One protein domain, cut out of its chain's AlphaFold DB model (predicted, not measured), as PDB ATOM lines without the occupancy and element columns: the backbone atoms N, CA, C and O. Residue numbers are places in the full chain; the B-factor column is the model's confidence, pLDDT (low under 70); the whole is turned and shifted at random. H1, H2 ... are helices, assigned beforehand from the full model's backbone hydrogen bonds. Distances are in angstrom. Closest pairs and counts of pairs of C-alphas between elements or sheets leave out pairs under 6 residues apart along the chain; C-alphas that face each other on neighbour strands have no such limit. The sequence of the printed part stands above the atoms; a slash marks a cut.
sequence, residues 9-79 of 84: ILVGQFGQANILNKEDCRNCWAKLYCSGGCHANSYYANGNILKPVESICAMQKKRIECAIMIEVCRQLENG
ATOM      1  N   ILE A   9     -16.464  12.209   6.560       95.69
ATOM      2  CA  ILE A   9     -15.985  11.466   7.734       95.69
ATOM      3  C   ILE A   9     -14.755  10.643   7.346       95.69
ATOM      4  O   ILE A   9     -13.724  10.714   8.013       95.69
ATOM      5  N   LEU A  10     -14.841   9.917   6.230       94.31
ATOM      6  CA  LEU A  10     -13.734   9.109   5.729       94.31
ATOM      7  C   LEU A  10     -12.546   9.983   5.309       94.31
ATOM      8  O   LEU A  10     -11.408   9.646   5.618       94.31
ATOM      9  N   VAL A  11     -12.797  11.142   4.688       95.69
ATOM     10  CA  VAL A  11     -11.742  12.131   4.391       95.69
ATOM     11  C   VAL A  11     -11.004  12.539   5.668       95.69
ATOM     12  O   VAL A  11      -9.773  12.507   5.701       95.69
ATOM     13  N   GLY A  12     -11.739  12.850   6.740       95.94
ATOM     14  CA  GLY A  12     -11.155  13.168   8.043       95.94
ATOM     15  C   GLY A  12     -10.312  12.020   8.608       95.94
ATOM     16  O   GLY A  12      -9.176  12.243   9.022       95.94
ATOM     17  N   GLN A  13     -10.824  10.787   8.564       94.38
ATOM     18  CA  GLN A  13     -10.109   9.594   9.038       94.38
ATOM     19  C   GLN A  13      -8.801   9.350   8.271       94.38
ATOM     20  O   GLN A  13      -7.764   9.108   8.889       94.38
ATOM     21  N   PHE A  14      -8.822   9.458   6.940       95.69
ATOM     22  CA  PHE A  14      -7.617   9.325   6.119       95.69
ATOM     23  C   PHE A  14      -6.617  10.460   6.362       95.69
ATOM     24  O   PHE A  14      -5.419  10.201   6.408       95.69
ATOM     25  N   GLY A  15      -7.082  11.691   6.606       95.88
ATOM     26  CA  GLY A  15      -6.208  12.807   6.991       95.88
ATOM     27  C   GLY A  15      -5.440  12.552   8.295       95.88
ATOM     28  O   GLY A  15      -4.303  13.001   8.455       95.88
ATOM     29  N   GLN A  16      -6.013  11.761   9.207       95.75
ATOM     30  CA  GLN A  16      -5.330  11.341  10.431       95.75
ATOM     31  C   GLN A  16      -4.345  10.184  10.215       95.75
ATOM     32  O   GLN A  16      -3.572   9.891  11.124       95.75
ATOM     33  N   ALA A  17      -4.322   9.526   9.056       95.50
ATOM     34  CA  ALA A  17      -3.484   8.357   8.808       95.50
ATOM     35  C   ALA A  17      -2.032   8.733   8.479       95.50
ATOM     36  O   ALA A  17      -1.557   8.552   7.367       95.50
ATOM     37  N   ASN A  18      -1.300   9.231   9.474       95.94
ATOM     38  CA  ASN A  18       0.087   9.672   9.323       95.94
ATOM     39  C   ASN A  18       0.974   9.211  10.496       95.94
ATOM     40  O   ASN A  18       0.496   8.694  11.510       95.94
ATOM     41  N   ILE A  19       2.290   9.397  10.356       97.06
ATOM     42  CA  ILE A  19       3.305   8.950  11.327       97.06
ATOM     43  C   ILE A  19       3.186   9.586  12.716       97.06
ATOM     44  O   ILE A  19       3.725   9.037  13.675       97.06
ATOM     45  N   LEU A  20       2.500  10.725  12.835       96.00
ATOM     46  CA  LEU A  20       2.292  11.415  14.108       96.00
ATOM     47  C   LEU A  20       1.087  10.861  14.866       96.00
ATOM     48  O   LEU A  20       0.994  11.033  16.076       96.00
ATOM     49  N   ASN A  21       0.177  10.171  14.184       96.50
ATOM     50  CA  ASN A  21      -1.059   9.653  14.769       96.50
ATOM     51  C   ASN A  21      -1.060   8.134  14.946       96.50
ATOM     52  O   ASN A  21      -1.795   7.613  15.780       96.50
ATOM     53  N   LYS A  22      -0.214   7.419  14.204       96.19
ATOM     54  CA  LYS A  22       0.042   5.991  14.415       96.19
ATOM     55  C   LYS A  22       0.922   5.815  15.654       96.19
ATOM     56  O   LYS A  22       2.102   6.162  15.612       96.19
ATOM     57  N   GLU A  23       0.373   5.269  16.737       95.44
ATOM     58  CA  GLU A  23       1.081   5.075  18.014       95.44
ATOM     59  C   GLU A  23       2.411   4.328  17.836       95.44
ATOM     60  O   GLU A  23       3.460   4.829  18.243       95.44
ATOM     61  N   ASP A  24       2.391   3.216  17.092       95.69
ATOM     62  CA  ASP A  24       3.581   2.408  16.790       95.69
ATOM     63  C   ASP A  24       4.655   3.196  16.007       95.69
ATOM     64  O   ASP A  24       5.846   2.890  16.069       95.69
ATOM     65  N   CYS A  25       4.257   4.224  15.246       97.75
ATOM     66  CA  CYS A  25       5.175   5.049  14.461       97.75
ATOM     67  C   CYS A  25       5.757   6.226  15.253       97.75
ATOM     68  O   CYS A  25       6.864   6.653  14.925       97.75
ATOM     69  N   ARG A  26       5.075   6.738  16.291       95.62
ATOM     70  CA  ARG A  26       5.524   7.919  17.063       95.62
ATOM     71  C   ARG A  26       6.935   7.739  17.621       95.62
ATOM     72  O   ARG A  26       7.772   8.634  17.473       95.62
ATOM     73  N   ASN A  27       7.202   6.554  18.165       93.19
ATOM     74  CA  ASN A  27       8.472   6.191  18.798       93.19
ATOM     75  C   ASN A  27       9.397   5.372  17.878       93.19
ATOM     76  O   ASN A  27      10.432   4.878  18.312       93.19
ATOM     77  N   CYS A  28       9.049   5.216  16.596       97.88
ATOM     78  CA  CYS A  28       9.845   4.441  15.649       97.88
ATOM     79  C   CYS A  28      10.996   5.276  15.072       97.88
ATOM     80  O   CYS A  28      10.768   6.337  14.486       97.88
ATOM     81  N   TRP A  29      12.225   4.760  15.154       98.12
ATOM     82  CA  TRP A  29      13.412   5.407  14.577       98.12
ATOM     83  C   TRP A  29      13.317   5.568  13.052       98.12
ATOM     84  O   TRP A  29      13.818   6.536  12.489       98.12
ATOM     85  N   ALA A  30      12.620   4.652  12.377       98.12
ATOM     86  CA  ALA A  30      12.511   4.623  10.922       98.12
ATOM     87  C   ALA A  30      11.341   5.456  10.365       98.12
ATOM     88  O   ALA A  30      11.102   5.437   9.158       98.12
ATOM     89  N   LYS A  31      10.580   6.174  11.208       97.69
ATOM     90  CA  LYS A  31       9.320   6.834  10.804       97.69
ATOM     91  C   LYS A  31       9.478   7.837   9.658       97.69
ATOM     92  O   LYS A  31       8.582   7.938   8.828       97.69
ATOM     93  N   LEU A  32      10.616   8.532   9.590       97.69
ATOM     94  CA  LEU A  32      10.920   9.496   8.526       97.69
ATOM     95  C   LEU A  32      11.454   8.838   7.245       97.69
ATOM     96  O   LEU A  32      11.450   9.470   6.198       97.69
ATOM     97  N   TYR A  33      11.869   7.570   7.312       98.12
ATOM     98  CA  TYR A  33      12.273   6.793   6.140       98.12
ATOM     99  C   TYR A  33      11.096   6.042   5.512       98.12
ATOM    100  O   TYR A  33      11.003   5.943   4.294       98.12
ATOM    101  N   CYS A  34      10.202   5.474   6.331       97.31
ATOM    102  CA  CYS A  34       9.115   4.616   5.846       97.31
ATOM    103  C   CYS A  34       7.741   5.297   5.763       97.31
ATOM    104  O   CYS A  34       6.799   4.687   5.254       97.31
ATOM    105  N   SER A  35       7.595   6.503   6.316       96.06
ATOM    106  CA  SER A  35       6.357   7.298   6.304       96.06
ATOM    107  C   SER A  35       5.107   6.587   6.853       96.06
ATOM    108  O   SER A  35       3.983   6.968   6.544       96.06
ATOM    109  N   GLY A  36       5.273   5.576   7.714       95.94
ATOM    110  CA  GLY A  36       4.158   4.901   8.398       95.94
ATOM    111  C   GLY A  36       3.563   3.694   7.662       95.94
ATOM    112  O   GLY A  36       2.554   3.142   8.118       95.94
ATOM    113  N   GLY A  37       4.208   3.258   6.575       95.44
ATOM    114  CA  GLY A  37       3.887   2.023   5.859       95.44
ATOM    115  C   GLY A  37       2.560   2.054   5.091       95.44
ATOM    116  O   GLY A  37       1.944   3.093   4.890       95.44
ATOM    117  N   CYS A  38       2.112   0.882   4.638       96.50
ATOM    118  CA  CYS A  38       0.921   0.754   3.800       96.50
ATOM    119  C   CYS A  38      -0.386   0.808   4.618       96.50
ATOM    120  O   CYS A  38      -0.640  -0.053   5.470       96.50
ATOM    121  N   HIS A  39      -1.254   1.779   4.315       96.25
ATOM    122  CA  HIS A  39      -2.586   1.894   4.926       96.25
ATOM    123  C   HIS A  39      -3.508   0.732   4.550       96.25
ATOM    124  O   HIS A  39      -4.208   0.217   5.418       96.25
ATOM    125  N   ALA A  40      -3.466   0.275   3.294       96.81
ATOM    126  CA  ALA A  40      -4.281  -0.852   2.841       96.81
ATOM    127  C   ALA A  40      -3.922  -2.137   3.599       96.81
ATOM    128  O   ALA A  40      -4.808  -2.802   4.120       96.81
ATOM    129  N   ASN A  41      -2.630  -2.443   3.753       96.69
ATOM    130  CA  ASN A  41      -2.186  -3.609   4.521       96.69
ATOM    131  C   ASN A  41      -2.622  -3.531   5.993       96.69
ATOM    132  O   ASN A  41      -3.072  -4.519   6.559       96.69
ATOM    133  N   SER A  42      -2.525  -2.341   6.596       96.69
ATOM    134  CA  SER A  42      -3.002  -2.092   7.965       96.69
ATOM    135  C   SER A  42      -4.506  -2.377   8.092       96.69
ATOM    136  O   SER A  42      -4.941  -3.035   9.034       96.69
ATOM    137  N   TYR A  43      -5.303  -1.949   7.107       97.25
ATOM    138  CA  TYR A  43      -6.741  -2.211   7.071       97.25
ATOM    139  C   TYR A  43      -7.076  -3.690   6.854       97.25
ATOM    140  O   TYR A  43      -7.874  -4.236   7.604       97.25
ATOM    141  N   TYR A  44      -6.458  -4.361   5.881       97.75
ATOM    142  CA  TYR A  44      -6.751  -5.773   5.604       97.75
ATOM    143  C   TYR A  44      -6.335  -6.709   6.744       97.75
ATOM    144  O   TYR A  44      -7.004  -7.712   6.969       97.75
ATOM    145  N   ALA A  45      -5.260  -6.388   7.467       96.94
ATOM    146  CA  ALA A  45      -4.791  -7.210   8.579       96.94
ATOM    147  C   ALA A  45      -5.519  -6.917   9.900       96.94
ATOM    148  O   ALA A  45      -5.816  -7.843  10.647       96.94
ATOM    149  N   ASN A  46      -5.794  -5.640  10.196       95.94
ATOM    150  CA  ASN A  46      -6.248  -5.208  11.524       95.94
ATOM    151  C   ASN A  46      -7.623  -4.516  11.522       95.94
ATOM    152  O   ASN A  46      -8.081  -4.069  12.569       95.94
ATOM    153  N   GLY A  47      -8.248  -4.317  10.358       96.50
ATOM    154  CA  GLY A  47      -9.455  -3.492  10.214       96.50
ATOM    155  C   GLY A  47      -9.225  -1.999  10.486       96.50
ATOM    156  O   GLY A  47     -10.183  -1.239  10.604       96.50
ATOM    157  N   ASN A  48      -7.967  -1.554  10.613       96.00
ATOM    158  CA  ASN A  48      -7.624  -0.208  11.064       96.00
ATOM    159  C   ASN A  48      -6.401   0.355  10.317       96.00
ATOM    160  O   ASN A  48      -5.275  -0.105  10.496       96.00
ATOM    161  N   ILE A  49      -6.600   1.424   9.534       96.62
ATOM    162  CA  ILE A  49      -5.537   2.105   8.765       96.62
ATOM    163  C   ILE A  49      -4.436   2.742   9.638       96.62
ATOM    164  O   ILE A  49      -3.341   3.040   9.135       96.62
ATOM    165  N   LEU A  50      -4.708   2.951  10.931       96.62
ATOM    166  CA  LEU A  50      -3.773   3.492  11.919       96.62
ATOM    167  C   LEU A  50      -2.937   2.414  12.614       96.62
ATOM    168  O   LEU A  50      -1.944   2.765  13.248       96.62
ATOM    169  N   LYS A  51      -3.282   1.126  12.479       97.00
ATOM    170  CA  LYS A  51      -2.546   0.037  13.130       97.00
ATOM    171  C   LYS A  51      -1.683  -0.720  12.116       97.00
ATOM    172  O   LYS A  51      -2.209  -1.570  11.398       97.00
ATOM    173  N   PRO A  52      -0.382  -0.407  11.997       96.94
ATOM    174  CA  PRO A  52       0.508  -1.158  11.123       96.94
ATOM    175  C   PRO A  52       0.707  -2.602  11.606       96.94
ATOM    176  O   PRO A  52       0.430  -2.950  12.751       96.94
ATOM    177  N   VAL A  53       1.206  -3.450  10.705       96.38
ATOM    178  CA  VAL A  53       1.519  -4.856  10.994       96.38
ATOM    179  C   VAL A  53       2.991  -4.973  11.376       96.38
ATOM    180  O   VAL A  53       3.867  -4.640  10.573       96.38
ATOM    181  N   GLU A  54       3.266  -5.463  12.583       96.38
ATOM    182  CA  GLU A  54       4.609  -5.476  13.173       96.38
ATOM    183  C   GLU A  54       5.642  -6.227  12.322       96.38
ATOM    184  O   GLU A  54       6.732  -5.707  12.084       96.38
ATOM    185  N   SER A  55       5.295  -7.404  11.792       96.50
ATOM    186  CA  SER A  55       6.196  -8.204  10.948       96.50
ATOM    187  C   SER A  55       6.626  -7.455   9.679       96.50
ATOM    188  O   SER A  55       7.801  -7.468   9.303       96.50
ATOM    189  N   ILE A  56       5.702  -6.715   9.058       96.88
ATOM    190  CA  ILE A  56       5.985  -5.871   7.893       96.88
ATOM    191  C   ILE A  56       6.849  -4.672   8.290       96.88
ATOM    192  O   ILE A  56       7.790  -4.325   7.573       96.88
ATOM    193  N   CYS A  57       6.591  -4.061   9.449       97.94
ATOM    194  CA  CYS A  57       7.440  -2.998   9.984       97.94
ATOM    195  C   CYS A  57       8.867  -3.486  10.270       97.94
ATOM    196  O   CYS A  57       9.817  -2.760   9.980       97.94
ATOM    197  N   ALA A  58       9.039  -4.697  10.804       98.25
ATOM    198  CA  ALA A  58      10.349  -5.296  11.043       98.25
ATOM    199  C   ALA A  58      11.120  -5.505   9.731       98.25
ATOM    200  O   ALA A  58      12.256  -5.043   9.604       98.25
ATOM    201  N   MET A  59      10.472  -6.093   8.722       98.12
ATOM    202  CA  MET A  59      11.058  -6.258   7.389       98.12
ATOM    203  C   MET A  59      11.439  -4.909   6.760       98.12
ATOM    204  O   MET A  59      12.528  -4.770   6.204       98.12
ATOM    205  N   GLN A  60      10.572  -3.897   6.859       98.12
ATOM    206  CA  GLN A  60      10.844  -2.580   6.283       98.12
ATOM    207  C   GLN A  60      12.002  -1.868   6.992       98.12
ATOM    208  O   GLN A  60      12.849  -1.284   6.320       98.12
ATOM    209  N   LYS A  61      12.086  -1.956   8.327       98.50
ATOM    210  CA  LYS A  61      13.243  -1.458   9.088       98.50
ATOM    211  C   LYS A  61      14.532  -2.123   8.614       98.50
ATOM    212  O   LYS A  61      15.500  -1.420   8.340       98.50
ATOM    213  N   LYS A  62      14.516  -3.445   8.399       98.62
ATOM    214  CA  LYS A  62      15.697  -4.153   7.898       98.62
ATOM    215  C   LYS A  62      16.106  -3.705   6.494       98.62
ATOM    216  O   LYS A  62      17.287  -3.511   6.230       98.62
ATOM    217  N   ARG A  63      15.137  -3.483   5.599       98.69
ATOM    218  CA  ARG A  63      15.404  -2.931   4.259       98.69
ATOM    219  C   ARG A  63      16.060  -1.552   4.324       98.69
ATOM    220  O   ARG A  63      16.966  -1.287   3.544       98.69
ATOM    221  N   ILE A  64      15.628  -0.703   5.256       98.62
ATOM    222  CA  ILE A  64      16.209   0.630   5.467       98.62
ATOM    223  C   ILE A  64      17.644   0.520   5.994       98.62
ATOM    224  O   ILE A  64      18.521   1.185   5.456       98.62
ATOM    225  N   GLU A  65      17.909  -0.354   6.970       98.81
ATOM    226  CA  GLU A  65      19.278  -0.633   7.437       98.81
ATOM    227  C   GLU A  65      20.196  -1.058   6.280       98.81
ATOM    228  O   GLU A  65      21.291  -0.521   6.124       98.81
ATOM    229  N   CYS A  66      19.736  -1.989   5.437       98.69
ATOM    230  CA  CYS A  66      20.498  -2.441   4.275       98.69
ATOM    231  C   CYS A  66      20.733  -1.312   3.264       98.69
ATOM    232  O   CYS A  66      21.845  -1.180   2.765       98.69
ATOM    233  N   ALA A  67      19.724  -0.485   2.977       98.62
ATOM    234  CA  ALA A  67      19.864   0.642   2.056       98.62
ATOM    235  C   ALA A  67      20.882   1.678   2.558       98.62
ATOM    236  O   ALA A  67      21.717   2.136   1.781       98.62
ATOM    237  N   ILE A  68      20.857   1.996   3.859       98.25
ATOM    238  CA  ILE A  68      21.846   2.884   4.487       98.25
ATOM    239  C   ILE A  68      23.250   2.289   4.348       98.25
ATOM    240  O   ILE A  68      24.167   2.997   3.948       98.25
ATOM    241  N   MET A  69      23.423   0.990   4.615       98.19
ATOM    242  CA  MET A  69      24.735   0.346   4.494       98.19
ATOM    243  C   MET A  69      25.253   0.338   3.051       98.19
ATOM    244  O   MET A  69      26.429   0.604   2.828       98.19
ATOM    245  N   ILE A  70      24.385   0.072   2.070       97.88
ATOM    246  CA  ILE A  70      24.746   0.130   0.645       97.88
ATOM    247  C   ILE A  70      25.242   1.532   0.282       97.88
ATOM    248  O   ILE A  70      26.271   1.666  -0.376       97.88
ATOM    249  N   GLU A  71      24.547   2.575   0.740       96.56
ATOM    250  CA  GLU A  71      24.954   3.959   0.500       96.56
ATOM    251  C   GLU A  71      26.289   4.296   1.183       96.56
ATOM    252  O   GLU A  71      27.142   4.939   0.573       96.56
ATOM    253  N   VAL A  72      26.518   3.808   2.405       96.69
ATOM    254  CA  VAL A  72      27.807   3.952   3.099       96.69
ATOM    255  C   VAL A  72      28.930   3.269   2.315       96.69
ATOM    256  O   VAL A  72      29.941   3.912   2.042       96.69
ATOM    257  N   CYS A  73      28.755   2.011   1.892       95.69
ATOM    258  CA  CYS A  73      29.741   1.311   1.058       95.69
ATOM    259  C   CYS A  73      30.034   2.090  -0.227       95.69
ATOM    260  O   CYS A  73      31.192   2.327  -0.556       95.69
ATOM    261  N   ARG A  74      28.989   2.573  -0.906       93.94
ATOM    262  CA  ARG A  74      29.116   3.363  -2.133       93.94
ATOM    263  C   ARG A  74      29.926   4.644  -1.913       93.94
ATOM    264  O   ARG A  74      30.680   5.048  -2.796       93.94
ATOM    265  N   GLN A  75      29.768   5.315  -0.773       94.06
ATOM    266  CA  GLN A  75      30.558   6.508  -0.454       94.06
ATOM    267  C   GLN A  75      32.012   6.172  -0.101       94.06
ATOM    268  O   GLN A  75      32.905   6.912  -0.510       94.06
ATOM    269  N   LEU A  76      32.257   5.049   0.581       90.38
ATOM    270  CA  LEU A  76      33.609   4.557   0.879       90.38
ATOM    271  C   LEU A  76      34.368   4.108  -0.380       90.38
ATOM    272  O   LEU A  76      35.581   4.250  -0.438       90.38
ATOM    273  N   GLU A  77      33.668   3.586  -1.389       88.94
ATOM    274  CA  GLU A  77      34.263   3.185  -2.672       88.94
ATOM    275  C   GLU A  77      34.512   4.379  -3.607       88.94
ATOM    276  O   GLU A  77      35.545   4.443  -4.271       88.94
ATOM    277  N   ASN A  78      33.582   5.344  -3.664       81.06
ATOM    278  CA  ASN A  78      33.707   6.522  -4.535       81.06
ATOM    279  C   ASN A  78      34.646   7.597  -3.972       81.06
ATOM    280  O   ASN A  78      35.148   8.439  -4.720       81.06
ATOM    281  N   GLY A  79      34.855   7.609  -2.658       62.44
ATOM    282  CA  GLY A  79      35.795   8.492  -1.996       62.44
ATOM    283  C   GLY A  79      37.051   7.732  -1.603       62.44
ATOM    284  O   GLY A  79      37.000   6.889  -0.717       62.44
TER     285      GLY A  79
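AT A GLANCE: This is residues 9 to 79 of the 84 residues of the protein "SPASM domain-containing protein" of Peptococcaceae bacterium (UniProt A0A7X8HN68). What shape is this? A long helix, H5, runs out of a small body made of the short helices H1 to H4, their links and the part of H5 before residue 66; residues 66 to 79, of which 66 to 78 belong to H5, stick out from it. What is it made of? The 71 printed residues, with five named helices, H1 to H5 in order, and no named strand, are all helix in class. The whole is loose, radius of gyration of the C-alphas 15.0 A, spanning 53 by 21 by 19 A.

HOW THE PARTS SIT: Which helices come close? H1, residues 9 to 15, is apart from H2, residues 23 to 26. H2 and H3, residues 31 to 34, are close but not clearly touching, closest C-alphas Cys 25 and Lys 31, 5.8 A; so are H3 and H5, residues 54 to 78, closest C-alphas Tyr 33 and Ile 64, 7.3 A. H4, residues 39 to 46, is apart from H3 and H5. Which backbones pair? In H1, H4 and H5 every O i to N i+4 pair is within hydrogen-bond range; H2 and H3 are too short.

IN THESE COORDINATES: Where does H1 begin? At C-alpha 9, (-15.985, 11.466, 7.734). Where does H5 end? After 36.1 A, at C-alpha 78, (33.707, 6.522, -4.535).

THE WHOLE: How large? The farthest C-alphas, Ile 9 and Gly 79, are 52.8 A apart. Any cut or low confidence? No cut; residue 79 is under 70.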